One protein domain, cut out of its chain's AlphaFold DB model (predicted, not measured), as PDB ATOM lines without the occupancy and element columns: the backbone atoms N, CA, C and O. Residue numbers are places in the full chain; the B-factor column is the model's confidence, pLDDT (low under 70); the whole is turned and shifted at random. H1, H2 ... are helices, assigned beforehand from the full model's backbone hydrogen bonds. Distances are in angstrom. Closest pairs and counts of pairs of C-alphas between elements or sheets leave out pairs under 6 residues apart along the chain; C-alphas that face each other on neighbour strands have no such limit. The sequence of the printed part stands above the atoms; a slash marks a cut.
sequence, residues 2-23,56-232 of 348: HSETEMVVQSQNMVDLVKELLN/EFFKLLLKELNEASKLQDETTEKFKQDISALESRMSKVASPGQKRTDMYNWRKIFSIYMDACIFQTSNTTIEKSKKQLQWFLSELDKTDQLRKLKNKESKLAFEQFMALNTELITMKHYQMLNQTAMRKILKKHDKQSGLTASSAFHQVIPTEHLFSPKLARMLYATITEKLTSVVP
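Overview. This is residues 2 to 23 and 56 to 232 of the 348 residues of an uncharacterized protein of Rhizopus microsporus var. microsporus (UniProt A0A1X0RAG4). Two long helices, H2 and H6, run side by side in opposite directions, and the shorter H9 packs beside both to make a three-helix bundle, up and down, each helix running against the one before. H1 packs along H2, the hairpin of H3 and H4 packs on H6 through H4, and H7 and H8 follow H6 back toward H9. The printed part has 199 residues with nine named helices, H1 to H9 in chain order, and no named strand: all helix. It is a loose rod spanning 70 by 30 by 25 A, with a radius of gyration of the C-alphas of 20.5 A.

Along the chain. H1, residues 2 to 23, begins at C-alpha 2 (7.371, 0.883, -18.610) and is 32.0 A long. H2, residues 56 to 93, measures 55.5 A. H3 is residues 103 to 116, H4 126 to 142 and H5 145 to 148. H6, residues 152 to 193, measures 60.8 A. H7 is residues 197 to 204 and H8 207 to 210. H9, residues 215 to 230, ends at C-alpha 230 (9.489, -18.668, -25.198).

Arrangement. H6 is the hub, touching five helices. Its residues 153 to 164 touch H2, opposite ways at a shallow tilt of 14 degrees; the closest C-alphas, of Val 93 and Ser 154, are 6.0 A apart. H9 touches H6, closest at C-alphas 216 and 168, 5.7 A, and H2, closest at C-alphas 230 and 91, 5.6 A. H4 touches H6, closest at C-alphas 126 and 169, 6.4 A. H3 touches H5, closest at C-alphas 105 and 145, 6.8 A. H7 touches H6 at a steep tilt of 54 degrees, closest at C-alphas 198 and 186, 4.9 A. H8 touches H6, closest at C-alphas 207 and 179, 6.1 A. H1 touches H2, closest at C-alphas 15 and 66, 6.4 A, and is apart from H6. Every O i to N i+4 pair is within hydrogen-bond range in H3, H4, H6, H7 and H9, against 12 of 18 in H1 and 33 of 34 in H2; H5 and H8 are too short for such a pair.

Size, cuts and confidence. The farthest C-alphas, of Lys 99 and Gly 194, are 71.9 A apart. Residues 24 to 55 are not printed, and C-alphas 23 and 56 stand 14.0 A apart across the cut. Of the links printed whole, none is long. The model's pLDDT is under 70 at residues 2 to 23, 99 to 100, 120 to 123 and 205 to 213.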
ATOM      1  N   HIS A   2       6.565  -0.271 -19.071       25.53
ATOM      2  CA  HIS A   2       7.371   0.883 -18.610       25.53
ATOM      3  C   HIS A   2       8.739   1.021 -19.324       25.53
ATOM      4  O   HIS A   2       9.266   2.122 -19.381       25.53
ATOM      5  N   SER A   3       9.292  -0.048 -19.923       33.94
ATOM      6  CA  SER A   3      10.594  -0.000 -20.623       33.94
ATOM      7  C   SER A   3      10.522   0.523 -22.064       33.94
ATOM      8  O   SER A   3      11.448   1.184 -22.521       33.94
ATOM      9  N   GLU A   4       9.421   0.280 -22.781       33.12
ATOM     10  CA  GLU A   4       9.239   0.753 -24.165       33.12
ATOM     11  C   GLU A   4       9.058   2.277 -24.236       33.12
ATOM     12  O   GLU A   4       9.571   2.916 -25.154       33.12
ATOM     13  N   THR A   5       8.404   2.876 -23.235       31.95
ATOM     14  CA  THR A   5       8.211   4.331 -23.143       31.95
ATOM     15  C   THR A   5       9.517   5.058 -22.811       31.95
ATOM     16  O   THR A   5       9.772   6.125 -23.357       31.95
ATOM     17  N   GLU A   6      10.403   4.467 -22.001       35.72
ATOM     18  CA  GLU A   6      11.748   5.019 -21.753       35.72
ATOM     19  C   GLU A   6      12.659   4.941 -22.995       35.72
ATOM     20  O   GLU A   6      13.519   5.803 -23.183       35.72
ATOM     21  N   MET A   7      12.451   3.947 -23.869       37.25
ATOM     22  CA  MET A   7      13.241   3.742 -25.091       37.25
ATOM     23  C   MET A   7      12.966   4.777 -26.186       37.25
ATOM     24  O   MET A   7      13.897   5.154 -26.888       37.25
ATOM     25  N   VAL A   8      11.718   5.232 -26.338       37.22
ATOM     26  CA  VAL A   8      11.349   6.262 -27.331       37.22
ATOM     27  C   VAL A   8      11.707   7.662 -26.824       37.22
ATOM     28  O   VAL A   8      12.129   8.516 -27.592       37.22
ATOM     29  N   VAL A   9      11.625   7.895 -25.512       35.00
ATOM     30  CA  VAL A   9      11.847   9.222 -24.915       35.00
ATOM     31  C   VAL A   9      13.332   9.629 -24.874       35.00
ATOM     32  O   VAL A   9      13.620  10.809 -24.708       35.00
ATOM     33  N   GLN A  10      14.293   8.712 -25.060       42.66
ATOM     34  CA  GLN A  10      15.726   9.065 -25.105       42.66
ATOM     35  C   GLN A  10      16.270   9.352 -26.512       42.66
ATOM     36  O   GLN A  10      17.096  10.249 -26.645       42.66
ATOM     37  N   SER A  11      15.825   8.639 -27.549       39.22
ATOM     38  CA  SER A  11      16.260   8.876 -28.936       39.22
ATOM     39  C   SER A  11      15.473   9.995 -29.618       39.22
ATOM     40  O   SER A  11      16.062  10.888 -30.226       39.22
ATOM     41  N   GLN A  12      14.148  10.014 -29.433       43.91
ATOM     42  CA  GLN A  12      13.265  11.025 -30.026       43.91
ATOM     43  C   GLN A  12      13.594  12.439 -29.518       43.91
ATOM     44  O   GLN A  12      13.530  13.403 -30.269       43.91
ATOM     45  N   ASN A  13      14.046  12.548 -28.268       53.97
ATOM     46  CA  ASN A  13      14.395  13.812 -27.617       53.97
ATOM     47  C   ASN A  13      15.705  14.425 -28.156       53.97
ATOM     48  O   ASN A  13      15.869  15.635 -28.143       53.97
ATOM     49  N   MET A  14      16.630  13.620 -28.695       51.53
ATOM     50  CA  MET A  14      17.932  14.111 -29.174       51.53
ATOM     51  C   MET A  14      17.891  14.659 -30.599       51.53
ATOM     52  O   MET A  14      18.513  15.685 -30.868       51.53
ATOM     53  N   VAL A  15      17.153  14.010 -31.507       54.53
ATOM     54  CA  VAL A  15      16.921  14.555 -32.855       54.53
ATOM     55  C   VAL A  15      16.207  15.901 -32.752       54.53
ATOM     56  O   VAL A  15      16.552  16.833 -33.475       54.53
ATOM     57  N   ASP A  16      15.256  16.018 -31.827       58.28
ATOM     58  CA  ASP A  16      14.507  17.251 -31.607       58.28
ATOM     59  C   ASP A  16      15.375  18.324 -30.925       58.28
ATOM     60  O   ASP A  16      15.407  19.445 -31.419       58.28
ATOM     61  N   LEU A  17      16.193  17.979 -29.920       58.34
ATOM     62  CA  LEU A  17      17.133  18.912 -29.275       58.34
ATOM     63  C   LEU A  17      18.227  19.422 -30.232       58.34
ATOM     64  O   LEU A  17      18.569  20.602 -30.226       58.34
ATOM     65  N   VAL A  18      18.790  18.550 -31.079       59.00
ATOM     66  CA  VAL A  18      19.811  18.947 -32.067       59.00
ATOM     67  C   VAL A  18      19.190  19.784 -33.185       59.00
ATOM     68  O   VAL A  18      19.809  20.751 -33.625       59.00
ATOM     69  N   LYS A  19      17.958  19.477 -33.615       60.81
ATOM     70  CA  LYS A  19      17.194  20.339 -34.531       60.81
ATOM     71  C   LYS A  19      16.853  21.686 -33.904       60.81
ATOM     72  O   LYS A  19      16.909  22.690 -34.600       60.81
ATOM     73  N   GLU A  20      16.516  21.719 -32.621       61.59
ATOM     74  CA  GLU A  20      16.214  22.949 -31.892       61.59
ATOM     75  C   GLU A  20      17.465  23.832 -31.773       61.59
ATOM     76  O   GLU A  20      17.404  25.017 -32.082       61.59
ATOM     77  N   LEU A  21      18.631  23.250 -31.474       59.69
ATOM     78  CA  LEU A  21      19.917  23.960 -31.474       59.69
ATOM     79  C   LEU A  21      20.345  24.430 -32.872       59.69
ATOM     80  O   LEU A  21      20.833  25.550 -33.011       59.69
ATOM     81  N   LEU A  22      20.133  23.614 -33.909       58.19
ATOM     82  CA  LEU A  22      20.339  24.024 -35.303       58.19
ATOM     83  C   LEU A  22      19.413  25.185 -35.679       58.19
ATOM     84  O   LEU A  22      19.871  26.131 -36.310       58.19
ATOM     85  N   ASN A  23      18.148  25.148 -35.251       58.03
ATOM     86  CA  ASN A  23      17.196  26.230 -35.482       58.03
ATOM     87  C   ASN A  23      17.640  27.519 -34.777       58.03
ATOM     88  O   ASN A  23      17.641  28.570 -35.409       58.03
ATOM     89  N   GLU A  56      30.501  27.978 -38.449       87.94
ATOM     90  CA  GLU A  56      30.592  26.962 -39.508       87.94
ATOM     91  C   GLU A  56      31.035  25.594 -38.955       87.94
ATOM     92  O   GLU A  56      30.449  24.554 -39.285       87.94
ATOM     93  N   PHE A  57      32.025  25.586 -38.054       89.50
ATOM     94  CA  PHE A  57      32.485  24.372 -37.384       89.50
ATOM     95  C   PHE A  57      31.363  23.686 -36.590       89.50
ATOM     96  O   PHE A  57      31.177  22.471 -36.723       89.50
ATOM     97  N   PHE A  58      30.601  24.429 -35.782       86.75
ATOM     98  CA  PHE A  58      29.521  23.853 -34.978       86.75
ATOM     99  C   PHE A  58      28.333  23.416 -35.829       86.75
ATOM    100  O   PHE A  58      27.770  22.356 -35.552       86.75
ATOM    101  N   LYS A  59      28.000  24.142 -36.903       86.75
ATOM    102  CA  LYS A  59      26.984  23.718 -37.878       86.75
ATOM    103  C   LYS A  59      27.338  22.370 -38.499       86.75
ATOM    104  O   LYS A  59      26.496  21.469 -38.529       86.75
ATOM    105  N   LEU A  60      28.588  22.193 -38.933       91.06
ATOM    106  CA  LEU A  60      29.057  20.913 -39.465       91.06
ATOM    107  C   LEU A  60      29.035  19.816 -38.392       91.06
ATOM    108  O   LEU A  60      28.522  18.726 -38.636       91.06
ATOM    109  N   LEU A  61      29.538  20.103 -37.189       87.56
ATOM    110  CA  LEU A  61      29.592  19.131 -36.097       87.56
ATOM    111  C   LEU A  61      28.198  18.642 -35.682       87.56
ATOM    112  O   LEU A  61      27.993  17.442 -35.506       87.56
ATOM    113  N   LEU A  62      27.235  19.555 -35.541       84.75
ATOM    114  CA  LEU A  62      25.855  19.223 -35.187       84.75
ATOM    115  C   LEU A  62      25.156  18.436 -36.295       84.75
ATOM    116  O   LEU A  62      24.412  17.502 -35.993       84.75
ATOM    117  N   LYS A  63      25.428  18.758 -37.564       88.00
ATOM    118  CA  LYS A  63      24.921  17.984 -38.701       88.00
ATOM    119  C   LYS A  63      25.407  16.531 -38.648       88.00
ATOM    120  O   LYS A  63      24.580  15.622 -38.682       88.00
ATOM    121  N   GLU A  64      26.713  16.309 -38.505       89.88
ATOM    122  CA  GLU A  64      27.297  14.961 -38.426       89.88
ATOM    123  C   GLU A  64      26.792  14.188 -37.195       89.88
ATOM    124  O   GLU A  64      26.507  12.992 -37.270       89.88
ATOM    125  N   LEU A  65      26.610  14.869 -36.056       84.12
ATOM    126  CA  LEU A  65      26.014  14.263 -34.862       84.12
ATOM    127  C   LEU A  65      24.557  13.848 -35.077       84.12
ATOM    128  O   LEU A  65      24.161  12.769 -34.638       84.12
ATOM    129  N   ASN A  66      23.766  14.681 -35.753       83.00
ATOM    130  CA  ASN A  66      22.385  14.360 -36.086       83.00
ATOM    131  C   ASN A  66      22.304  13.141 -37.018       83.00
ATOM    132  O   ASN A  66      21.492  12.245 -36.794       83.00
ATOM    133  N   GLU A  67      23.174  13.063 -38.026       87.44
ATOM    134  CA  GLU A  67      23.265  11.898 -38.913       87.44
ATOM    135  C   GLU A  67      23.674  10.628 -38.148       87.44
ATOM    136  O   GLU A  67      23.042   9.578 -38.303       87.44
ATOM    137  N   ALA A  68      24.659  10.728 -37.250       85.44
ATOM    138  CA  ALA A  68      25.096   9.616 -36.410       85.44
ATOM    139  C   ALA A  68      24.003   9.130 -35.441       85.44
ATOM    140  O   ALA A  68      23.882   7.920 -35.216       85.44
ATOM    141  N   SER A  69      23.211  10.052 -34.882       81.94
ATOM    142  CA  SER A  69      22.060   9.739 -34.026       81.94
ATOM    143  C   SER A  69      20.947   9.066 -34.823       81.94
ATOM    144  O   SER A  69      20.444   8.023 -34.417       81.94
ATOM    145  N   LYS A  70      20.614   9.594 -36.006       85.38
ATOM    146  CA  LYS A  70      19.596   9.005 -36.883       85.38
ATOM    147  C   LYS A  70      19.946   7.567 -37.272       85.38
ATOM    148  O   LYS A  70      19.094   6.686 -37.204       85.38
ATOM    149  N   LEU A  71      21.209   7.310 -37.617       87.56
ATOM    150  CA  LEU A  71      21.685   5.957 -37.903       87.56
ATOM    151  C   LEU A  71      21.565   5.036 -36.674       87.56
ATOM    152  O   LEU A  71      21.185   3.870 -36.803       87.56
ATOM    153  N   GLN A  72      21.871   5.543 -35.476       84.19
ATOM    154  CA  GLN A  72      21.706   4.792 -34.228       84.19
ATOM    155  C   GLN A  72      20.234   4.421 -33.987       84.19
ATOM    156  O   GLN A  72      19.956   3.299 -33.564       84.19
ATOM    157  N   ASP A  73      19.299   5.314 -34.294       83.38
ATOM    158  CA  ASP A  73      17.866   5.068 -34.128       83.38
ATOM    159  C   ASP A  73      17.349   4.041 -35.136       83.38
ATOM    160  O   ASP A  73      16.726   3.052 -34.750       83.38
ATOM    161  N   GLU A  74      17.685   4.208 -36.418       88.50
ATOM    162  CA  GLU A  74      17.306   3.272 -37.483       88.50
ATOM    163  C   GLU A  74      17.831   1.854 -37.208       88.50
ATOM    164  O   GLU A  74      17.103   0.868 -37.349       88.50
ATOM    165  N   THR A  75      19.086   1.740 -36.762       88.38
ATOM    166  CA  THR A  75      19.680   0.445 -36.394       88.38
ATOM    167  C   THR A  75      19.037  -0.147 -35.143       88.38
ATOM    168  O   THR A  75      18.795  -1.352 -35.096       88.38
ATOM    169  N   THR A  76      18.688   0.678 -34.154       87.88
ATOM    170  CA  THR A  76      17.989   0.232 -32.940       87.88
ATOM    171  C   THR A  76      16.590  -0.296 -33.257       87.88
ATOM    172  O   THR A  76      16.197  -1.339 -32.736       87.88
ATOM    173  N   GLU A  77      15.840   0.376 -34.132       89.62
ATOM    174  CA  GLU A  77      14.516  -0.086 -34.559       89.62
ATOM    175  C   GLU A  77      14.592  -1.388 -35.352       89.62
ATOM    176  O   GLU A  77      13.853  -2.335 -35.066       89.62
ATOM    177  N   LYS A  78      15.539  -1.487 -36.292       92.88
ATOM    178  CA  LYS A  78      15.785  -2.735 -37.018       92.88
ATOM    179  C   LYS A  78      16.119  -3.882 -36.060       92.88
ATOM    180  O   LYS A  78      15.542  -4.961 -36.167       92.88
ATOM    181  N   PHE A  79      16.958  -3.625 -35.062       93.38
ATOM    182  CA  PHE A  79      17.310  -4.614 -34.050       93.38
ATOM    183  C   PHE A  79      16.089  -5.123 -33.273       93.38
ATOM    184  O   PHE A  79      15.937  -6.326 -33.073       93.38
ATOM    185  N   LYS A  80      15.162  -4.242 -32.869       91.50
ATOM    186  CA  LYS A  80      13.907  -4.649 -32.199       91.50
ATOM    187  C   LYS A  80      13.033  -5.536 -33.086       91.50
ATOM    188  O   LYS A  80      12.409  -6.485 -32.591       91.50
ATOM    189  N   GLN A  81      12.983  -5.243 -34.385       95.06
ATOM    190  CA  GLN A  81      12.277  -6.075 -35.359       95.06
ATOM    191  C   GLN A  81      12.937  -7.453 -35.467       95.06
ATOM    192  O   GLN A  81      12.239  -8.466 -35.396       95.06
ATOM    193  N   ASP A  82      14.269  -7.504 -35.524       95.31
ATOM    194  CA  ASP A  82      15.028  -8.753 -35.588       95.31
ATOM    195  C   ASP A  82      14.881  -9.593 -34.306       95.31
ATOM    196  O   ASP A  82      14.743 -10.817 -34.396       95.31
ATOM    197  N   ILE A  83      14.799  -8.968 -33.122       94.62
ATOM    198  CA  ILE A  83      14.451  -9.666 -31.871       94.62
ATOM    199  C   ILE A  83      13.055 -10.293 -31.976       94.62
ATOM    200  O   ILE A  83      12.863 -11.456 -31.623       94.62
ATOM    201  N   SER A  84      12.066  -9.540 -32.458       94.50
ATOM    202  CA  SER A  84      10.680 -10.021 -32.557       94.50
ATOM    203  C   SER A  84      10.533 -11.135 -33.605       94.50
ATOM    204  O   SER A  84       9.783 -12.095 -33.415       94.50
ATOM    205  N   ALA A  85      11.304 -11.067 -34.693       95.50
ATOM    206  CA  ALA A  85      11.404 -12.143 -35.671       95.50
ATOM    207  C   ALA A  85      12.039 -13.407 -35.065       95.50
ATOM    208  O   ALA A  85      11.536 -14.513 -35.294       95.50
ATOM    209  N   LEU A  86      13.100 -13.254 -34.260       95.50
ATOM    210  CA  LEU A  86      13.712 -14.365 -33.533       95.50
ATOM    211  C   LEU A  86      12.715 -14.997 -32.553       95.50
ATOM    212  O   LEU A  86      12.555 -16.212 -32.572       95.50
ATOM    213  N   GLU A  87      12.002 -14.202 -31.755       94.38
ATOM    214  CA  GLU A  87      10.967 -14.664 -30.816       94.38
ATOM    215  C   GLU A  87       9.889 -15.511 -31.517       94.38
ATOM    216  O   GLU A  87       9.552 -16.612 -31.071       94.38
ATOM    217  N   SER A  88       9.396 -15.046 -32.670       92.88
ATOM    218  CA  SER A  88       8.414 -15.775 -33.483       92.88
ATOM    219  C   SER A  88       8.963 -17.110 -34.002       92.88
ATOM    220  O   SER A  88       8.273 -18.136 -33.971       92.88
ATOM    221  N   ARG A  89      10.223 -17.135 -34.454       92.88
ATOM    222  CA  ARG A  89      10.888 -18.364 -34.912       92.88
ATOM    223  C   ARG A  89      11.110 -19.332 -33.747       92.88
ATOM    224  O   ARG A  89      10.795 -20.517 -33.866       92.88
ATOM    225  N   MET A  90      11.562 -18.813 -32.608       92.44
ATOM    226  CA  MET A  90      11.777 -19.551 -31.366       92.44
ATOM    227  C   MET A  90      10.489 -20.188 -30.850       92.44
ATOM    228  O   MET A  90      10.483 -21.373 -30.520       92.44
ATOM    229  N   SER A  91       9.372 -19.461 -30.905       90.75
ATOM    230  CA  SER A  91       8.054 -19.953 -30.487       90.75
ATOM    231  C   SER A  91       7.612 -21.184 -31.276       90.75
ATOM    232  O   SER A  91       6.898 -22.036 -30.754       90.75
ATOM    233  N   LYS A  92       8.069 -21.328 -32.525       89.12
ATOM    234  CA  LYS A  92       7.782 -22.498 -33.364       89.12
ATOM    235  C   LYS A  92       8.697 -23.677 -33.036       89.12
ATOM    236  O   LYS A  92       8.217 -24.805 -32.962       89.12
ATOM    237  N   VAL A  93       9.997 -23.442 -32.846       90.56
ATOM    238  CA  VAL A  93      10.992 -24.523 -32.673       90.56
ATOM    239  C   VAL A  93      11.103 -25.045 -31.238       90.56
ATOM    240  O   VAL A  93      11.472 -26.206 -31.043       90.56
ATOM    241  N   ALA A  94      10.750 -24.219 -30.251       88.38
ATOM    242  CA  ALA A  94      10.735 -24.568 -28.833       88.38
ATOM    243  C   ALA A  94       9.343 -24.976 -28.319       88.38
ATOM    244  O   ALA A  94       9.204 -25.342 -27.155       88.38
ATOM    245  N   SER A  95       8.309 -24.964 -29.172       87.12
ATOM    246  CA  SER A  95       6.966 -25.383 -28.764       87.12
ATOM    247  C   SER A  95       6.929 -26.875 -28.382       87.12
ATOM    248  O   SER A  95       7.428 -27.719 -29.141       87.12
ATOM    249  N   PRO A  96       6.297 -27.239 -27.251       81.56
ATOM    250  CA  PRO A  96       6.198 -28.625 -26.788       81.56
ATOM    251  C   PRO A  96       5.287 -29.513 -27.659       81.56
ATOM    252  O   PRO A  96       5.344 -30.736 -27.553       81.56
ATOM    253  N   GLY A  97       4.476 -28.934 -28.554       72.31
ATOM    254  CA  GLY A  97       3.550 -29.673 -29.429       72.31
ATOM    255  C   GLY A  97       4.152 -30.209 -30.737       72.31
ATOM    256  O   GLY A  97       3.460 -30.874 -31.507       72.31
ATOM    257  N   GLN A  98       5.423 -29.919 -31.032       73.38
ATOM    258  CA  GLN A  98       6.057 -30.288 -32.304       73.38
ATOM    259  C   GLN A  98       6.716 -31.677 -32.243       73.38
ATOM    260  O   GLN A  98       7.487 -31.971 -31.334       73.38
ATOM    261  N   LYS A  99       6.512 -32.515 -33.276       67.62
ATOM    262  CA  LYS A  99       7.126 -33.864 -33.382       67.62
ATOM    263  C   LYS A  99       8.661 -33.862 -33.325       67.62
ATOM    264  O   LYS A  99       9.262 -34.872 -32.968       67.62
ATOM    265  N   ARG A 100       9.303 -32.763 -33.728       68.31
ATOM    266  CA  ARG A 100      10.763 -32.561 -33.702       68.31
ATOM    267  C   ARG A 100      11.092 -31.263 -32.968       68.31
ATOM    268  O   ARG A 100      11.675 -30.352 -33.547       68.31
ATOM    269  N   THR A 101      10.635 -31.166 -31.724       81.75
ATOM    270  CA  THR A 101      10.971 -30.042 -30.851       81.75
ATOM    271  C   THR A 101      12.433 -30.121 -30.412       81.75
ATOM    272  O   THR A 101      12.913 -31.178 -29.996       81.75
ATOM    273  N   ASP A 102      13.138 -28.995 -30.514       90.94
ATOM    274  CA  ASP A 102      14.491 -28.817 -29.981       90.94
ATOM    275  C   ASP A 102      14.451 -28.057 -28.640       90.94
ATOM    276  O   ASP A 102      15.467 -27.530 -28.205       90.94
ATOM    277  N   MET A 103      13.295 -27.989 -27.961       91.00
ATOM    278  CA  MET A 103      13.098 -27.199 -26.734       91.00
ATOM    279  C   MET A 103      14.172 -27.451 -25.665       91.00
ATOM    280  O   MET A 103      14.789 -26.507 -25.186       91.00
ATOM    281  N   TYR A 104      14.449 -28.712 -25.314       91.25
ATOM    282  CA  TYR A 104      15.499 -29.040 -24.336       91.25
ATOM    283  C   TYR A 104      16.899 -28.670 -24.833       91.25
ATOM    284  O   TYR A 104      17.754 -28.272 -24.043       91.25
ATOM    285  N   ASN A 105      17.131 -28.756 -26.148       92.88
ATOM    286  CA  ASN A 105      18.401 -28.328 -26.709       92.88
ATOM    287  C   ASN A 105      18.569 -26.810 -26.584       92.88
ATOM    288  O   ASN A 105      19.638 -26.348 -26.192       92.88
ATOM    289  N   TRP A 106      17.506 -26.057 -26.863       93.69
ATOM    290  CA  TRP A 106      17.447 -24.611 -26.697       93.69
ATOM    291  C   TRP A 106      17.568 -24.170 -25.244       93.69
ATOM    292  O   TRP A 106      18.288 -23.213 -24.984       93.69
ATOM    293  N   ARG A 107      16.963 -24.893 -24.295       92.75
ATOM    294  CA  ARG A 107      17.185 -24.660 -22.860       92.75
ATOM    295  C   ARG A 107      18.658 -24.734 -22.512       92.75
ATOM    296  O   ARG A 107      19.183 -23.808 -21.911       92.75
ATOM    297  N   LYS A 108      19.352 -25.785 -22.961       92.69
ATOM    298  CA  LYS A 108      20.781 -25.923 -22.672       92.69
ATOM    299  C   LYS A 108      21.619 -24.823 -23.326       92.69
ATOM    300  O   LYS A 108      22.512 -24.299 -22.671       92.69
ATOM    301  N   ILE A 109      21.318 -24.451 -24.574       94.31
ATOM    302  CA  ILE A 109      21.972 -23.314 -25.245       94.31
ATOM    303  C   ILE A 109      21.771 -22.039 -24.422       94.31
ATOM    304  O   ILE A 109      22.733 -21.329 -24.153       94.31
ATOM    305  N   PHE A 110      20.538 -21.763 -23.999       92.12
ATOM    306  CA  PHE A 110      20.210 -20.544 -23.269       92.12
ATOM    307  C   PHE A 110      20.799 -20.523 -21.853       92.12
ATOM    308  O   PHE A 110      21.310 -19.495 -21.437       92.12
ATOM    309  N   SER A 111      20.832 -21.658 -21.153       91.38
ATOM    310  CA  SER A 111      21.531 -21.802 -19.870       91.38
ATOM    311  C   SER A 111      23.018 -21.442 -20.003       91.38
ATOM    312  O   SER A 111      23.487 -20.555 -19.300       91.38
ATOM    313  N   ILE A 112      23.732 -22.016 -20.982       93.12
ATOM    314  CA  ILE A 112      25.149 -21.683 -21.225       93.12
ATOM    315  C   ILE A 112      25.300 -20.204 -21.624       93.12
ATOM    316  O   ILE A 112      26.265 -19.541 -21.246       93.12
ATOM    317  N   TYR A 113      24.353 -19.660 -22.390       92.50
ATOM    318  CA  TYR A 113      24.361 -18.248 -22.765       92.50
ATOM    319  C   TYR A 113      24.213 -17.318 -21.554       92.50
ATOM    320  O   TYR A 113      24.943 -16.331 -21.448       92.50
ATOM    321  N   MET A 114      23.305 -17.645 -20.632       88.56
ATOM    322  CA  MET A 114      23.115 -16.900 -19.390       88.56
ATOM    323  C   MET A 114      24.368 -16.967 -18.513       88.56
ATOM    324  O   MET A 114      24.795 -15.928 -18.013       88.56
ATOM    325  N   ASP A 115      25.028 -18.127 -18.431       90.19
ATOM    326  CA  ASP A 115      26.295 -18.305 -17.702       90.19
ATOM    327  C   ASP A 115      27.449 -17.472 -18.289       90.19
ATOM    328  O   ASP A 115      28.364 -17.055 -17.575       90.19
ATOM    329  N   ALA A 116      27.416 -17.189 -19.596       89.62
ATOM    330  CA  ALA A 116      28.437 -16.377 -20.252       89.62
ATOM    331  C   ALA A 116      28.407 -14.906 -19.797       89.62
ATOM    332  O   ALA A 116      29.418 -14.202 -19.921       89.62
ATOM    333  N   CYS A 117      27.268 -14.422 -19.280       84.56
ATOM    334  CA  CYS A 117      27.077 -13.067 -18.747       84.56
ATOM    335  C   CYS A 117      27.570 -11.949 -19.695       84.56
ATOM    336  O   CYS A 117      28.153 -10.954 -19.245       84.56
ATOM    337  N   ILE A 118      27.382 -12.113 -21.014       83.81
ATOM    338  CA  ILE A 118      28.068 -11.336 -22.071       83.81
ATOM    339  C   ILE A 118      27.860  -9.820 -21.923       83.81
ATOM    340  O   ILE A 118      28.789  -9.041 -22.127       83.81
ATOM    341  N   PHE A 119      26.662  -9.384 -21.521       78.69
ATOM    342  CA  PHE A 119      26.307  -7.962 -21.409       78.69
ATOM    343  C   PHE A 119      25.731  -7.566 -20.041       78.69
ATOM    344  O   PHE A 119      25.157  -6.488 -19.895       78.69
ATOM    345  N   GLN A 120      25.891  -8.412 -19.019       69.25
ATOM    346  CA  GLN A 120      25.203  -8.233 -17.736       69.25
ATOM    347  C   GLN A 120      25.851  -7.167 -16.828       69.25
ATOM    348  O   GLN A 120      25.172  -6.581 -15.987       69.25
ATOM    349  N   THR A 121      27.149  -6.870 -16.989       65.38
ATOM    350  CA  THR A 121      27.855  -5.864 -16.169       65.38
ATOM    351  C   THR A 121      27.882  -4.483 -16.838       65.38
ATOM    352  O   THR A 121      28.190  -4.359 -18.022       65.38
ATOM    353  N   SER A 122      27.655  -3.422 -16.055       60.91
ATOM    354  CA  SER A 122      27.725  -2.015 -16.497       60.91
ATOM    355  C   SER A 122      29.080  -1.617 -17.097       60.91
ATOM    356  O   SER A 122      29.126  -0.803 -18.013       60.91
ATOM    357  N   ASN A 123      30.171  -2.236 -16.637       63.81
ATOM    358  CA  ASN A 123      31.540  -1.929 -17.062       63.81
ATOM    359  C   ASN A 123      32.120  -2.953 -18.051       63.81
ATOM    360  O   ASN A 123      33.338  -3.048 -18.205       63.81
ATOM    361  N   THR A 124      31.293  -3.788 -18.689       73.25
ATOM    362  CA  THR A 124      31.815  -4.766 -19.651       73.25
ATOM    363  C   THR A 124      32.478  -4.027 -20.817       73.25
ATOM    364  O   THR A 124      31.835  -3.203 -21.460       73.25
ATOM    365  N   THR A 125      33.741  -4.316 -21.139       84.62
ATOM    366  CA  THR A 125      34.401  -3.750 -22.330       84.62
ATOM    367  C   THR A 125      34.019  -4.521 -23.595       84.62
ATOM    368  O   THR A 125      33.425  -5.604 -23.533       84.62
ATOM    369  N   ILE A 126      34.350  -3.988 -24.769       88.19
ATOM    370  CA  ILE A 126      34.122  -4.685 -26.045       88.19
ATOM    371  C   ILE A 126      34.947  -5.976 -26.098       88.19
ATOM    372  O   ILE A 126      34.430  -7.018 -26.493       88.19
ATOM    373  N   GLU A 127      36.195  -5.948 -25.625       89.50
ATOM    374  CA  GLU A 127      37.072  -7.123 -25.556       89.50
ATOM    375  C   GLU A 127      36.504  -8.181 -24.613       89.50
ATOM    376  O   GLU A 127      36.518  -9.366 -24.942       89.50
ATOM    377  N   LYS A 128      35.971  -7.764 -23.456       89.12
ATOM    378  CA  LYS A 128      35.332  -8.681 -22.508       89.12
ATOM    379  C   LYS A 128      34.097  -9.340 -23.131       89.12
ATOM    380  O   LYS A 128      33.999 -10.561 -23.094       89.12
ATOM    381  N   SER A 129      33.237  -8.554 -23.789       90.31
ATOM    382  CA  SER A 129      32.032  -9.062 -24.469       90.31
ATOM    383  C   SER A 129      32.403 -10.091 -25.552       90.31
ATOM    384  O   SER A 129      31.822 -11.170 -25.616       90.31
ATOM    385  N   LYS A 130      33.444  -9.811 -26.356       91.62
ATOM    386  CA  LYS A 130      33.966 -10.746 -27.372       91.62
ATOM    387  C   LYS A 130      34.501 -12.039 -26.753       91.62
ATOM    388  O   LYS A 130      34.183 -13.117 -27.245       91.62
ATOM    389  N   LYS A 131      35.277 -11.948 -25.667       92.56
ATOM    390  CA  LYS A 131      35.799 -13.124 -24.950       92.56
ATOM    391  C   LYS A 131      34.679 -13.983 -24.362       92.56
ATOM    392  O   LYS A 131      34.753 -15.201 -24.455       92.56
ATOM    393  N   GLN A 132      33.645 -13.367 -23.791       93.25
ATOM    394  CA  GLN A 132      32.490 -14.085 -23.240       93.25
ATOM    395  C   GLN A 132      31.671 -14.776 -24.340       93.25
ATOM    396  O   GLN A 132      31.291 -15.932 -24.178       93.25
ATOM    397  N   LEU A 133      31.474 -14.123 -25.492       93.12
ATOM    398  CA  LEU A 133      30.823 -14.746 -26.651       93.12
ATOM    399  C   LEU A 133      31.647 -15.913 -27.221       93.12
ATOM    400  O   LEU A 133      31.094 -16.942 -27.600       93.12
ATOM    401  N   GLN A 134      32.975 -15.784 -27.245       94.12
ATOM    402  CA  GLN A 134      33.864 -16.871 -27.650       94.12
ATOM    403  C   GLN A 134      33.823 -18.041 -26.659       94.12
ATOM    404  O   GLN A 134      33.795 -19.196 -27.079       94.12
ATOM    405  N   TRP A 135      33.795 -17.751 -25.356       95.44
ATOM    406  CA  TRP A 135      33.619 -18.770 -24.324       95.44
ATOM    407  C   TRP A 135      32.307 -19.533 -24.528       95.44
ATOM    408  O   TRP A 135      32.328 -20.759 -24.595       95.44
ATOM    409  N   PHE A 136      31.201 -18.819 -24.750       95.44
ATOM    410  CA  PHE A 136      29.896 -19.412 -25.043       95.44
ATOM    411  C   PHE A 136      29.958 -20.397 -26.220       95.44
ATOM    412  O   PHE A 136      29.535 -21.543 -26.086       95.44
ATOM    413  N   LEU A 137      30.554 -19.989 -27.347       94.19
ATOM    414  CA  LEU A 137      30.736 -20.870 -28.505       94.19
ATOM    415  C   LEU A 137      31.581 -22.106 -28.166       94.19
ATOM    416  O   LEU A 137      31.224 -23.216 -28.549       94.19
ATOM    417  N   SER A 138      32.654 -21.935 -27.389       94.25
ATOM    418  CA  SER A 138      33.506 -23.056 -26.980       94.25
ATOM    419  C   SER A 138      32.778 -24.072 -26.087       94.25
ATOM    420  O   SER A 138      33.012 -25.274 -26.207       94.25
ATOM    421  N   GLU A 139      31.862 -23.621 -25.227       94.94
ATOM    422  CA  GLU A 139      31.034 -24.505 -24.396       94.94
ATOM    423  C   GLU A 139      29.961 -25.237 -25.217       94.94
ATOM    424  O   GLU A 139      29.677 -26.416 -24.973       94.94
ATOM    425  N   LEU A 140      29.399 -24.583 -26.238       94.19
ATOM    426  CA  LEU A 140      28.489 -25.242 -27.178       94.19
ATOM    427  C   LEU A 140      29.185 -26.346 -27.981       94.19
ATOM    428  O   LEU A 140      28.593 -27.409 -28.184       94.19
ATOM    429  N   ASP A 141      30.434 -26.123 -28.389       92.62
ATOM    430  CA  ASP A 141      31.232 -27.123 -29.101       92.62
ATOM    431  C   ASP A 141      31.568 -28.321 -28.205       92.62
ATOM    432  O   ASP A 141      31.387 -29.469 -28.613       92.62
ATOM    433  N   LYS A 142      31.971 -28.082 -26.947       93.19
ATOM    434  CA  LYS A 142      32.229 -29.156 -25.964       93.19
ATOM    435  C   LYS A 142      31.009 -30.041 -25.723       93.19
ATOM    436  O   LYS A 142      31.143 -31.241 -25.500       93.19
ATOM    437  N   THR A 143      29.820 -29.446 -25.742       89.69
ATOM    438  CA  THR A 143      28.553 -30.151 -25.503       89.69
ATOM    439  C   THR A 143      27.911 -30.696 -26.784       89.69
ATOM    440  O   THR A 143      26.863 -31.344 -26.703       89.69
ATOM    441  N   ASP A 144      28.536 -30.482 -27.948       90.19
ATOM    442  CA  ASP A 144      28.048 -30.824 -29.292       90.19
ATOM    443  C   ASP A 144      26.615 -30.328 -29.567       90.19
ATOM    444  O   ASP A 144      25.798 -30.968 -30.237       90.19
ATOM    445  N   GLN A 145      26.267 -29.182 -28.982       89.88
ATOM    446  CA  GLN A 145      24.874 -28.771 -28.842       89.88
ATOM    447  C   GLN A 145      24.242 -28.372 -30.179       89.88
ATOM    448  O   GLN A 145      23.078 -28.681 -30.440       89.88
ATOM    449  N   LEU A 146      25.026 -27.759 -31.068       88.31
ATOM    450  CA  LEU A 146      24.577 -27.356 -32.403       88.31
ATOM    451  C   LEU A 146      24.312 -28.550 -33.326       88.31
ATOM    452  O   LEU A 146      23.413 -28.489 -34.168       88.31
ATOM    453  N   ARG A 147      25.038 -29.663 -33.156       89.69
ATOM    454  CA  ARG A 147      24.776 -30.894 -33.919       89.69
ATOM    455  C   ARG A 147      23.518 -31.609 -33.439       89.69
ATOM    456  O   ARG A 147      22.844 -32.249 -34.245       89.69
ATOM    457  N   LYS A 148      23.166 -31.461 -32.157       91.25
ATOM    458  CA  LYS A 148      21.937 -32.021 -31.573       91.25
ATOM    459  C   LYS A 148      20.661 -31.315 -32.035       91.25
ATOM    460  O   LYS A 148      19.592 -31.907 -31.886       91.25
ATOM    461  N   LEU A 149      20.752 -30.110 -32.608       91.12
ATOM    462  CA  LEU A 149      19.613 -29.416 -33.219       91.12
ATOM    463  C   LEU A 149      19.143 -30.168 -34.470       91.12
ATOM    464  O   LEU A 149      19.791 -30.148 -35.523       91.12
ATOM    465  N   LYS A 150      17.994 -30.837 -34.355       86.88
ATOM    466  CA  LYS A 150      17.437 -31.671 -35.432       86.88
ATOM    467  C   LYS A 150      16.624 -30.853 -36.427       86.88
ATOM    468  O   LYS A 150      16.489 -31.260 -37.583       86.88
ATOM    469  N   ASN A 151      16.055 -29.731 -35.995       88.69
ATOM    470  CA  ASN A 151      15.242 -28.876 -36.841       88.69
ATOM    471  C   ASN A 151      16.120 -27.852 -37.580       88.69
ATOM    472  O   ASN A 151      16.917 -27.137 -36.974       88.69
ATOM    473  N   LYS A 152      15.958 -27.752 -38.905       90.00
ATOM    474  CA  LYS A 152      16.652 -26.745 -39.725       90.00
ATOM    475  C   LYS A 152      16.301 -25.325 -39.273       90.00
ATOM    476  O   LYS A 152      17.179 -24.473 -39.219       90.00
ATOM    477  N   GLU A 153      15.051 -25.100 -38.877       91.50
ATOM    478  CA  GLU A 153      14.594 -23.812 -38.355       91.50
ATOM    479  C   GLU A 153      15.290 -23.439 -37.042       91.50
ATOM    480  O   GLU A 153      15.549 -22.260 -36.815       91.50
ATOM    481  N   SER A 154      15.665 -24.421 -36.210       93.12
ATOM    482  CA  SER A 154      16.467 -24.168 -35.003       93.12
ATOM    483  C   SER A 154      17.868 -23.679 -35.357       93.12
ATOM    484  O   SER A 154      18.394 -22.803 -34.685       93.12
ATOM    485  N   LYS A 155      18.478 -24.207 -36.424       92.56
ATOM    486  CA  LYS A 155      19.802 -23.748 -36.870       92.56
ATOM    487  C   LYS A 155      19.747 -22.303 -37.365       92.56
ATOM    488  O   LYS A 155      20.565 -21.496 -36.948       92.56
ATOM    489  N   LEU A 156      18.721 -21.961 -38.148       94.06
ATOM    490  CA  LEU A 156      18.484 -20.583 -38.597       94.06
ATOM    491  C   LEU A 156      18.193 -19.630 -37.428       94.06
ATOM    492  O   LEU A 156      18.694 -18.511 -37.403       94.06
ATOM    493  N   ALA A 157      17.407 -20.067 -36.438       94.94
ATOM    494  CA  ALA A 157      17.174 -19.290 -35.221       94.94
ATOM    495  C   ALA A 157      18.472 -19.065 -34.431       94.94
ATOM    496  O   ALA A 157      18.695 -17.969 -33.926       94.94
ATOM    497  N   PHE A 158      19.354 -20.066 -34.361       95.12
ATOM    498  CA  PHE A 158      20.661 -19.918 -33.723       95.12
ATOM    499  C   PHE A 158      21.568 -18.940 -34.478       95.12
ATOM    500  O   PHE A 158      22.166 -18.068 -33.855       95.12
ATOM    501  N   GLU A 159      21.629 -19.020 -35.806       95.12
ATOM    502  CA  GLU A 159      22.374 -18.060 -36.631       95.12
ATOM    503  C   GLU A 159      21.880 -16.623 -36.409       95.12
ATOM    504  O   GLU A 159      22.685 -15.721 -36.177       95.12
ATOM    505  N   GLN A 160      20.559 -16.415 -36.387       95.69
ATOM    506  CA  GLN A 160      19.953 -15.113 -36.100       95.69
ATOM    507  C   GLN A 160      20.260 -14.632 -34.672       95.69
ATOM    508  O   GLN A 160      20.615 -13.473 -34.468       95.69
ATOM    509  N   PHE A 161      20.186 -15.520 -33.680       95.38
ATOM    510  CA  PHE A 161      20.561 -15.218 -32.299       95.38
ATOM    511  C   PHE A 161      22.031 -14.786 -32.178       95.38
ATOM    512  O   PHE A 161      22.350 -13.823 -31.476       95.38
ATOM    513  N   MET A 162      22.935 -15.457 -32.892       94.94
ATOM    514  CA  MET A 162      24.353 -15.097 -32.930       94.94
ATOM    515  C   MET A 162      24.605 -13.769 -33.646       94.94
ATOM    516  O   MET A 162      25.448 -12.983 -33.201       94.94
ATOM    517  N   ALA A 163      23.863 -13.503 -34.725       95.06
ATOM    518  CA  ALA A 163      23.915 -12.235 -35.441       95.06
ATOM    519  C   ALA A 163      23.517 -11.069 -34.523       95.06
ATOM    520  O   ALA A 163      24.303 -10.134 -34.388       95.06
ATOM    521  N   LEU A 164      22.399 -11.182 -33.791       94.69
ATOM    522  CA  LEU A 164      21.968 -10.177 -32.807       94.69
ATOM    523  C   LEU A 164      23.041  -9.918 -31.740       94.69
ATOM    524  O   LEU A 164      23.341  -8.775 -31.405       94.69
ATOM    525  N   ASN A 165      23.670 -10.973 -31.220       93.31
ATOM    526  CA  ASN A 165      24.732 -10.824 -30.224       93.31
ATOM    527  C   ASN A 165      25.956 -10.085 -30.770       93.31
ATOM    528  O   ASN A 165      26.536  -9.245 -30.084       93.31
ATOM    529  N   THR A 166      26.350 -10.382 -32.006       92.56
ATOM    530  CA  THR A 166      27.478  -9.712 -32.660       92.56
ATOM    531  C   THR A 166      27.129  -8.264 -32.996       92.56
ATOM    532  O   THR A 166      27.959  -7.372 -32.823       92.56
ATOM    533  N   GLU A 167      25.893  -8.005 -33.409       92.06
ATOM    534  CA  GLU A 167      25.382  -6.664 -33.662       92.06
ATOM    535  C   GLU A 167      25.357  -5.811 -32.388       92.06
ATOM    536  O   GLU A 167      25.814  -4.674 -32.440       92.06
ATOM    537  N   LEU A 168      25.007  -6.359 -31.216       89.94
ATOM    538  CA  LEU A 168      25.151  -5.644 -29.936       89.94
ATOM    539  C   LEU A 168      26.595  -5.220 -29.647       89.94
ATOM    540  O   LEU A 168      26.835  -4.107 -29.170       89.94
ATOM    541  N   ILE A 169      27.573  -6.091 -29.926       89.75
ATOM    542  CA  ILE A 169      28.997  -5.746 -29.778       89.75
ATOM    543  C   ILE A 169      29.364  -4.624 -30.756       89.75
ATOM    544  O   ILE A 169      30.072  -3.690 -30.373       89.75
ATOM    545  N   THR A 170      28.882  -4.701 -31.996       90.12
ATOM    546  CA  THR A 170      29.123  -3.693 -33.034       90.12
ATOM    547  C   THR A 170      28.500  -2.346 -32.673       90.12
ATOM    548  O   THR A 170      29.197  -1.339 -32.730       90.12
ATOM    549  N   MET A 171      27.247  -2.318 -32.214       87.50
ATOM    550  CA  MET A 171      26.569  -1.109 -31.734       87.50
ATOM    551  C   MET A 171      27.339  -0.467 -30.583       87.50
ATOM    552  O   MET A 171      27.638   0.724 -30.607       87.50
ATOM    553  N   LYS A 172      27.761  -1.270 -29.602       85.88
ATOM    554  CA  LYS A 172      28.589  -0.795 -28.491       85.88
ATOM    555  C   LYS A 172      29.929  -0.225 -28.963       85.88
ATOM    556  O   LYS A 172      30.418   0.761 -28.413       85.88
ATOM    557  N   HIS A 173      30.537  -0.840 -29.975       88.62
ATOM    558  CA  HIS A 173      31.771  -0.345 -30.574       88.62
ATOM    559  C   HIS A 173      31.558   0.984 -31.308       88.62
ATOM    560  O   HIS A 173      32.332   1.914 -31.089       88.62
ATOM    561  N   TYR A 174      30.490   1.097 -32.100       87.81
ATOM    562  CA  TYR A 174      30.079   2.324 -32.785       87.81
ATOM    563  C   TYR A 174      29.875   3.479 -31.796       87.81
ATOM    564  O   TYR A 174      30.474   4.542 -31.956       87.81
ATOM    565  N   GLN A 175      29.125   3.244 -30.716       84.56
ATOM    566  CA  GLN A 175      28.907   4.224 -29.650       84.56
ATOM    567  C   GLN A 175      30.226   4.710 -29.031       84.56
ATOM    568  O   GLN A 175      30.471   5.912 -28.931       84.56
ATOM    569  N   MET A 176      31.120   3.781 -28.678       85.12
ATOM    570  CA  MET A 176      32.422   4.116 -28.097       85.12
ATOM    571  C   MET A 176      33.306   4.927 -29.062       85.12
ATOM    572  O   MET A 176      33.988   5.868 -28.638       85.12
ATOM    573  N   LEU A 177      33.328   4.558 -30.348       88.56
ATOM    574  CA  LEU A 177      34.116   5.255 -31.365       88.56
ATOM    575  C   LEU A 177      33.614   6.685 -31.566       88.56
ATOM    576  O   LEU A 177      34.429   7.608 -31.505       88.56
ATOM    577  N   ASN A 178      32.303   6.882 -31.715       88.06
ATOM    578  CA  ASN A 178      31.728   8.212 -31.910       88.06
ATOM    579  C   ASN A 178      31.877   9.101 -30.671       88.06
ATOM    580  O   ASN A 178      32.290  10.253 -30.794       88.06
ATOM    581  N   GLN A 179      31.682   8.560 -29.464       84.62
ATOM    582  CA  GLN A 179      31.947   9.298 -28.225       84.62
ATOM    583  C   GLN A 179      33.421   9.736 -28.134       84.62
ATOM    584  O   GLN A 179      33.744  10.860 -27.738       84.62
ATOM    585  N   THR A 180      34.345   8.853 -28.529       87.56
ATOM    586  CA  THR A 180      35.781   9.155 -28.532       87.56
ATOM    587  C   THR A 180      36.138  10.205 -29.578       87.56
ATOM    588  O   THR A 180      36.928  11.103 -29.275       87.56
ATOM    589  N   ALA A 181      35.582  10.089 -30.786       89.88
ATOM    590  CA  ALA A 181      35.769  11.041 -31.871       89.88
ATOM    591  C   ALA A 181      35.271  12.425 -31.454       89.88
ATOM    592  O   ALA A 181      36.054  13.370 -31.484       89.88
ATOM    593  N   MET A 182      34.048  12.515 -30.926       87.06
ATOM    594  CA  MET A 182      33.448  13.762 -30.457       87.06
ATOM    595  C   MET A 182      34.325  14.468 -29.420       87.06
ATOM    596  O   MET A 182      34.721  15.622 -29.584       87.06
ATOM    597  N   ARG A 183      34.742  13.738 -28.380       87.25
ATOM    598  CA  ARG A 183      35.644  14.271 -27.352       87.25
ATOM    599  C   ARG A 183      36.974  14.754 -27.942       87.25
ATOM    600  O   ARG A 183      37.531  15.739 -27.464       87.25
ATOM    601  N   LYS A 184      37.528  14.042 -28.930       91.12
ATOM    602  CA  LYS A 184      38.795  14.416 -29.581       91.12
ATOM    603  C   LYS A 184      38.640  15.639 -30.485       91.12
ATOM    604  O   LYS A 184      39.541  16.471 -30.468       91.12
ATOM    605  N   ILE A 185      37.536  15.749 -31.220       91.62
ATOM    606  CA  ILE A 185      37.211  16.891 -32.083       91.62
ATOM    607  C   ILE A 185      37.082  18.155 -31.232       91.62
ATOM    608  O   ILE A 185      37.828  19.102 -31.455       91.62
ATOM    609  N   LEU A 186      36.258  18.120 -30.179       90.38
ATOM    610  CA  LEU A 186      36.084  19.253 -29.263       90.38
ATOM    611  C   LEU A 186      37.403  19.670 -28.593       90.38
ATOM    612  O   LEU A 186      37.750  20.842 -28.571       90.38
ATOM    613  N   LYS A 187      38.201  18.713 -28.100       90.94
ATOM    614  CA  LYS A 187      39.519  19.033 -27.515       90.94
ATOM    615  C   LYS A 187      40.501  19.619 -28.526       90.94
ATOM    616  O   LYS A 187      41.397  20.373 -28.147       90.94
ATOM    617  N   LYS A 188      40.415  19.199 -29.790       93.75
ATOM    618  CA  LYS A 188      41.275  19.712 -30.856       93.75
ATOM    619  C   LYS A 188      40.875  21.141 -31.224       93.75
ATOM    620  O   LYS A 188      41.784  21.949 -31.389       93.75
ATOM    621  N   HIS A 189      39.570  21.416 -31.281       91.50
ATOM    622  CA  HIS A 189      38.999  22.751 -31.453       91.50
ATOM    623  C   HIS A 189      39.468  23.697 -30.344       91.50
ATOM    624  O   HIS A 189      40.188  24.635 -30.665       91.50
ATOM    625  N   ASP A 190      39.238  23.370 -29.064       92.94
ATOM    626  CA  ASP A 190      39.685  24.188 -27.917       92.94
ATOM    627  C   ASP A 190      41.185  24.535 -27.999       92.94
ATOM    628  O   ASP A 190      41.610  25.659 -27.739       92.94
ATOM    629  N   LYS A 191      42.020  23.564 -28.399       92.38
ATOM    630  CA  LYS A 191      43.471  23.765 -28.537       92.38
ATOM    631  C   LYS A 191      43.844  24.721 -29.678       92.38
ATOM    632  O   LYS A 191      44.920  25.312 -29.623       92.38
ATOM    633  N   GLN A 192      43.038  24.800 -30.733       90.19
ATOM    634  CA  GLN A 192      43.309  25.620 -31.915       90.19
ATOM    635  C   GLN A 192      42.701  27.020 -31.810       90.19
ATOM    636  O   GLN A 192      43.366  27.975 -32.195       90.19
ATOM    637  N   SER A 193      41.484  27.136 -31.281       88.81
ATOM    638  CA  SER A 193      40.763  28.406 -31.140       88.81
ATOM    639  C   SER A 193      41.086  29.132 -29.832       88.81
ATOM    640  O   SER A 193      40.921  30.344 -29.741       88.81
ATOM    641  N   GLY A 194      41.552  28.411 -28.805       87.75
ATOM    642  CA  GLY A 194      41.699  28.949 -27.449       87.75
ATOM    643  C   GLY A 194      40.366  29.118 -26.709       87.75
ATOM    644  O   GLY A 194      40.355  29.661 -25.605       87.75
ATOM    645  N   LEU A 195      39.258  28.653 -27.295       87.19
ATOM    646  CA  LEU A 195      37.924  28.655 -26.694       87.19
ATOM    647  C   LEU A 195      37.713  27.422 -25.793       87.19
ATOM    648  O   LEU A 195      38.538  26.510 -25.740       87.19
ATOM    649  N   THR A 196      36.594  27.392 -25.066       87.81
ATOM    650  CA  THR A 196      36.236  26.331 -24.102       87.81
ATOM    651  C   THR A 196      35.010  25.525 -24.541       87.81
ATOM    652  O   THR A 196      34.205  25.073 -23.712       87.81
ATOM    653  N   ALA A 197      34.873  25.318 -25.851       84.44
ATOM    654  CA  ALA A 197      33.749  24.632 -26.468       84.44
ATOM    655  C   ALA A 197      33.536  23.227 -25.905       84.44
ATOM    656  O   ALA A 197      32.396  22.825 -25.699       84.44
ATOM    657  N   SER A 198      34.600  22.485 -25.577       85.31
ATOM    658  CA  SER A 198      34.440  21.135 -25.019       85.31
ATOM    659  C   SER A 198      33.646  21.094 -23.711       85.31
ATOM    660  O   SER A 198      32.925  20.120 -23.469       85.31
ATOM    661  N   SER A 199      33.753  22.145 -22.891       84.00
ATOM    662  CA  SER A 199      33.046  22.269 -21.616       84.00
ATOM    663  C   SER A 199      31.597  22.716 -21.802       84.00
ATOM    664  O   SER A 199      30.698  22.088 -21.247       84.00
ATOM    665  N   ALA A 200      31.370  23.732 -22.641       81.38
ATOM    666  CA  ALA A 200      30.041  24.235 -22.972       81.38
ATOM    667  C   ALA A 200      29.213  23.160 -23.689       81.38
ATOM    668  O   ALA A 200      28.082  22.880 -23.303       81.38
ATOM    669  N   PHE A 201      29.813  22.461 -24.655       79.94
ATOM    670  CA  PHE A 201      29.144  21.395 -25.391       79.94
ATOM    671  C   PHE A 201      28.730  20.243 -24.471       79.94
ATOM    672  O   PHE A 201      27.634  19.730 -24.620       79.94
ATOM    673  N   HIS A 202      29.543  19.867 -23.475       76.69
ATOM    674  CA  HIS A 202      29.146  18.836 -22.503       76.69
ATOM    675  C   HIS A 202      27.962  19.249 -21.619       76.69
ATOM    676  O   HIS A 202      27.242  18.369 -21.154       76.69
ATOM    677  N   GLN A 203      27.773  20.548 -21.367       76.25
ATOM    678  CA  GLN A 203      26.632  21.056 -20.600       76.25
ATOM    679  C   GLN A 203      25.343  21.046 -21.427       76.25
ATOM    680  O   GLN A 203      24.284  20.744 -20.888       76.25
ATOM    681  N   VAL A 204      25.444  21.351 -22.724       70.31
ATOM    682  CA  VAL A 204      24.290  21.430 -23.635       70.31
ATOM    683  C   VAL A 204      23.919  20.050 -24.191       70.31
ATOM    684  O   VAL A 204      22.749  19.689 -24.242       70.31
ATOM    685  N   ILE A 205      24.915  19.252 -24.577       69.81
ATOM    686  CA  ILE A 205      24.757  17.909 -25.136       69.81
ATOM    687  C   ILE A 205      25.762  16.974 -24.448       69.81
ATOM    688  O   ILE A 205      26.908  16.821 -24.896       69.81
ATOM    689  N   PRO A 206      25.368  16.295 -23.358       65.25
ATOM    690  CA  PRO A 206      26.257  15.339 -22.729       65.25
ATOM    691  C   PRO A 206      26.485  14.163 -23.682       65.25
ATOM    692  O   PRO A 206      25.557  13.446 -24.061       65.25
ATOM    693  N   THR A 207      27.745  13.932 -24.054       60.81
ATOM    694  CA  THR A 207      28.147  12.874 -25.001       60.81
ATOM    695  C   THR A 207      27.681  11.469 -24.581       60.81
ATOM    696  O   THR A 207      27.575  10.567 -25.410       60.81
ATOM    697  N   GLU A 208      27.391  11.276 -23.292       60.41
ATOM    698  CA  GLU A 208      26.840  10.043 -22.724       60.41
ATOM    699  C   GLU A 208      25.377   9.780 -23.117       60.41
ATOM    700  O   GLU A 208      24.958   8.627 -23.101       60.41
ATOM    701  N   HIS A 209      24.606  10.804 -23.491       62.53
ATOM    702  CA  HIS A 209      23.232  10.644 -23.977       62.53
ATOM    703  C   HIS A 209      23.178  10.353 -25.481       62.53
ATOM    704  O   HIS A 209      22.352   9.549 -25.901       62.53
ATOM    705  N   LEU A 210      24.110  10.911 -26.265       59.47
ATOM    706  CA  LEU A 210      24.241  10.636 -27.705       59.47
ATOM    707  C   LEU A 210      24.604   9.173 -27.993       59.47
ATOM    708  O   LEU A 210      24.106   8.561 -28.932       59.47
ATOM    709  N   PHE A 211      25.479   8.598 -27.166       69.88
ATOM    710  CA  PHE A 211      26.018   7.252 -27.358       69.88
ATOM    711  C   PHE A 211      25.867   6.438 -26.075       69.88
ATOM    712  O   PHE A 211      26.844   5.955 -25.503       69.88
ATOM    713  N   SER A 212      24.619   6.328 -25.605       69.38
ATOM    714  CA  SER A 212      24.294   5.739 -24.306       69.38
ATOM    715  C   SER A 212      24.866   4.329 -24.143       69.38
ATOM    716  O   SER A 212      24.384   3.393 -24.796       69.38
ATOM    717  N   PRO A 213      25.802   4.114 -23.195       66.00
ATOM    718  CA  PRO A 213      26.362   2.790 -22.923       66.00
ATOM    719  C   PRO A 213      25.305   1.818 -22.372       66.00
ATOM    720  O   PRO A 213      25.545   0.614 -22.269       66.00
ATOM    721  N   LYS A 214      24.115   2.327 -22.015       75.69
ATOM    722  CA  LYS A 214      22.982   1.531 -21.540       75.69
ATOM    723  C   LYS A 214      22.197   0.886 -22.684       75.69
ATOM    724  O   LYS A 214      21.521  -0.102 -22.409       75.69
ATOM    725  N   LEU A 215      22.296   1.372 -23.925       80.12
ATOM    726  CA  LEU A 215      21.500   0.866 -25.051       80.12
ATOM    727  C   LEU A 215      21.720  -0.630 -25.285       80.12
ATOM    728  O   LEU A 215      20.769  -1.406 -25.229       80.12
ATOM    729  N   ALA A 216      22.976  -1.057 -25.437       82.06
ATOM    730  CA  ALA A 216      23.302  -2.470 -25.633       82.06
ATOM    731  C   ALA A 216      22.780  -3.358 -24.486       82.06
ATOM    732  O   ALA A 216      22.341  -4.481 -24.717       82.06
ATOM    733  N   ARG A 217      22.769  -2.845 -23.248       82.94
ATOM    734  CA  ARG A 217      22.223  -3.551 -22.080       82.94
ATOM    735  C   ARG A 217      20.699  -3.660 -22.132       82.94
ATOM    736  O   ARG A 217      20.169  -4.713 -21.800       82.94
ATOM    737  N   MET A 218      19.997  -2.598 -22.525       84.12
ATOM    738  CA  MET A 218      18.535  -2.622 -22.680       84.12
ATOM    739  C   MET A 218      18.114  -3.599 -23.780       84.12
ATOM    740  O   MET A 218      17.211  -4.410 -23.584       84.12
ATOM    741  N   LEU A 219      18.817  -3.581 -24.913       85.44
ATOM    742  CA  LEU A 219      18.568  -4.500 -26.018       85.44
ATOM    743  C   LEU A 219      18.886  -5.953 -25.635       85.44
ATOM    744  O   LEU A 219      18.092  -6.847 -25.918       85.44
ATOM    745  N   TYR A 220      19.977  -6.195 -24.902       88.31
ATOM    746  CA  TYR A 220      20.272  -7.509 -24.319       88.31
ATOM    747  C   TYR A 220      19.179  -7.985 -23.351       88.31
ATOM    748  O   TYR A 220      18.758  -9.141 -23.411       88.31
ATOM    749  N   ALA A 221      18.695  -7.101 -22.472       88.69
ATOM    750  CA  ALA A 221      17.600  -7.420 -21.561       88.69
ATOM    751  C   ALA A 221      16.329  -7.798 -22.338       88.69
ATOM    752  O   ALA A 221      15.695  -8.789 -22.000       88.69
ATOM    753  N   THR A 222      16.035  -7.088 -23.431       88.44
ATOM    754  CA  THR A 222      14.896  -7.379 -24.316       88.44
ATOM    755  C   THR A 222      15.025  -8.754 -24.981       88.44
ATOM    756  O   THR A 222      14.055  -9.509 -25.018       88.44
ATOM    757  N   ILE A 223      16.221  -9.118 -25.470       89.44
ATOM    758  CA  ILE A 223      16.494 -10.471 -25.990       89.44
ATOM    759  C   ILE A 223      16.238 -11.510 -24.902       89.44
ATOM    760  O   ILE A 223      15.543 -12.491 -25.136       89.44
ATOM    761  N   THR A 224      16.801 -11.291 -23.716       90.00
ATOM    762  CA  THR A 224      16.734 -12.249 -22.609       90.00
ATOM    763  C   THR A 224      15.288 -12.455 -22.166       90.00
ATOM    764  O   THR A 224      14.837 -13.588 -22.082       90.00
ATOM    765  N   GLU A 225      14.534 -11.375 -21.967       90.25
ATOM    766  CA  GLU A 225      13.123 -11.409 -21.572       90.25
ATOM    767  C   GLU A 225      12.259 -12.175 -22.585       90.25
ATOM    768  O   GLU A 225      11.544 -13.109 -22.210       90.25
ATOM    769  N   LYS A 226      12.375 -11.842 -23.878       88.88
ATOM    770  CA  LYS A 226      11.614 -12.504 -24.950       88.88
ATOM    771  C   LYS A 226      12.021 -13.960 -25.162       88.88
ATOM    772  O   LYS A 226      11.191 -14.785 -25.527       88.88
ATOM    773  N   LEU A 227      13.287 -14.314 -24.956       88.38
ATOM    774  CA  LEU A 227      13.723 -15.703 -25.095       88.38
ATOM    775  C   LEU A 227      13.343 -16.554 -23.883       88.38
ATOM    776  O   LEU A 227      12.942 -17.701 -24.076       88.38
ATOM    777  N   THR A 228      13.393 -16.010 -22.665       88.00
ATOM    778  CA  THR A 228      12.952 -16.710 -21.448       88.00
ATOM    779  C   THR A 228      11.453 -17.003 -21.479       88.00
ATOM    780  O   THR A 228      11.035 -18.083 -21.061       88.00
ATOM    781  N   SER A 229      10.632 -16.092 -22.017       87.69
ATOM    782  CA  SER A 229       9.188 -16.325 -22.152       87.69
ATOM    783  C   SER A 229       8.871 -17.482 -23.111       87.69
ATOM    784  O   SER A 229       7.953 -18.268 -22.867       87.69
ATOM    785  N   VAL A 230       9.659 -17.625 -24.179       89.56
ATOM    786  CA  VAL A 230       9.489 -18.668 -25.198       89.56
ATOM    787  C   VAL A 230      10.120 -20.000 -24.783       89.56
ATOM    788  O   VAL A 230       9.580 -21.068 -25.085       89.56
ATOM    789  N   VAL A 231      11.262 -19.951 -24.098       90.88
ATOM    790  CA  VAL A 231      12.036 -21.112 -23.645       90.88
ATOM    791  C   VAL A 231      12.173 -21.055 -22.120       90.88
ATOM    792  O   VAL A 231      13.246 -20.723 -21.604       90.88
ATOM    793  N   PRO A 232      11.100 -21.392 -21.381       91.44
ATOM    794  CA  PRO A 232      11.102 -21.311 -19.927       91.44
ATOM    795  C   PRO A 232      12.124 -22.291 -19.343       91.44
ATOM    796  O   PRO A 232      12.183 -23.453 -19.773       91.44
TER     797      PRO A 232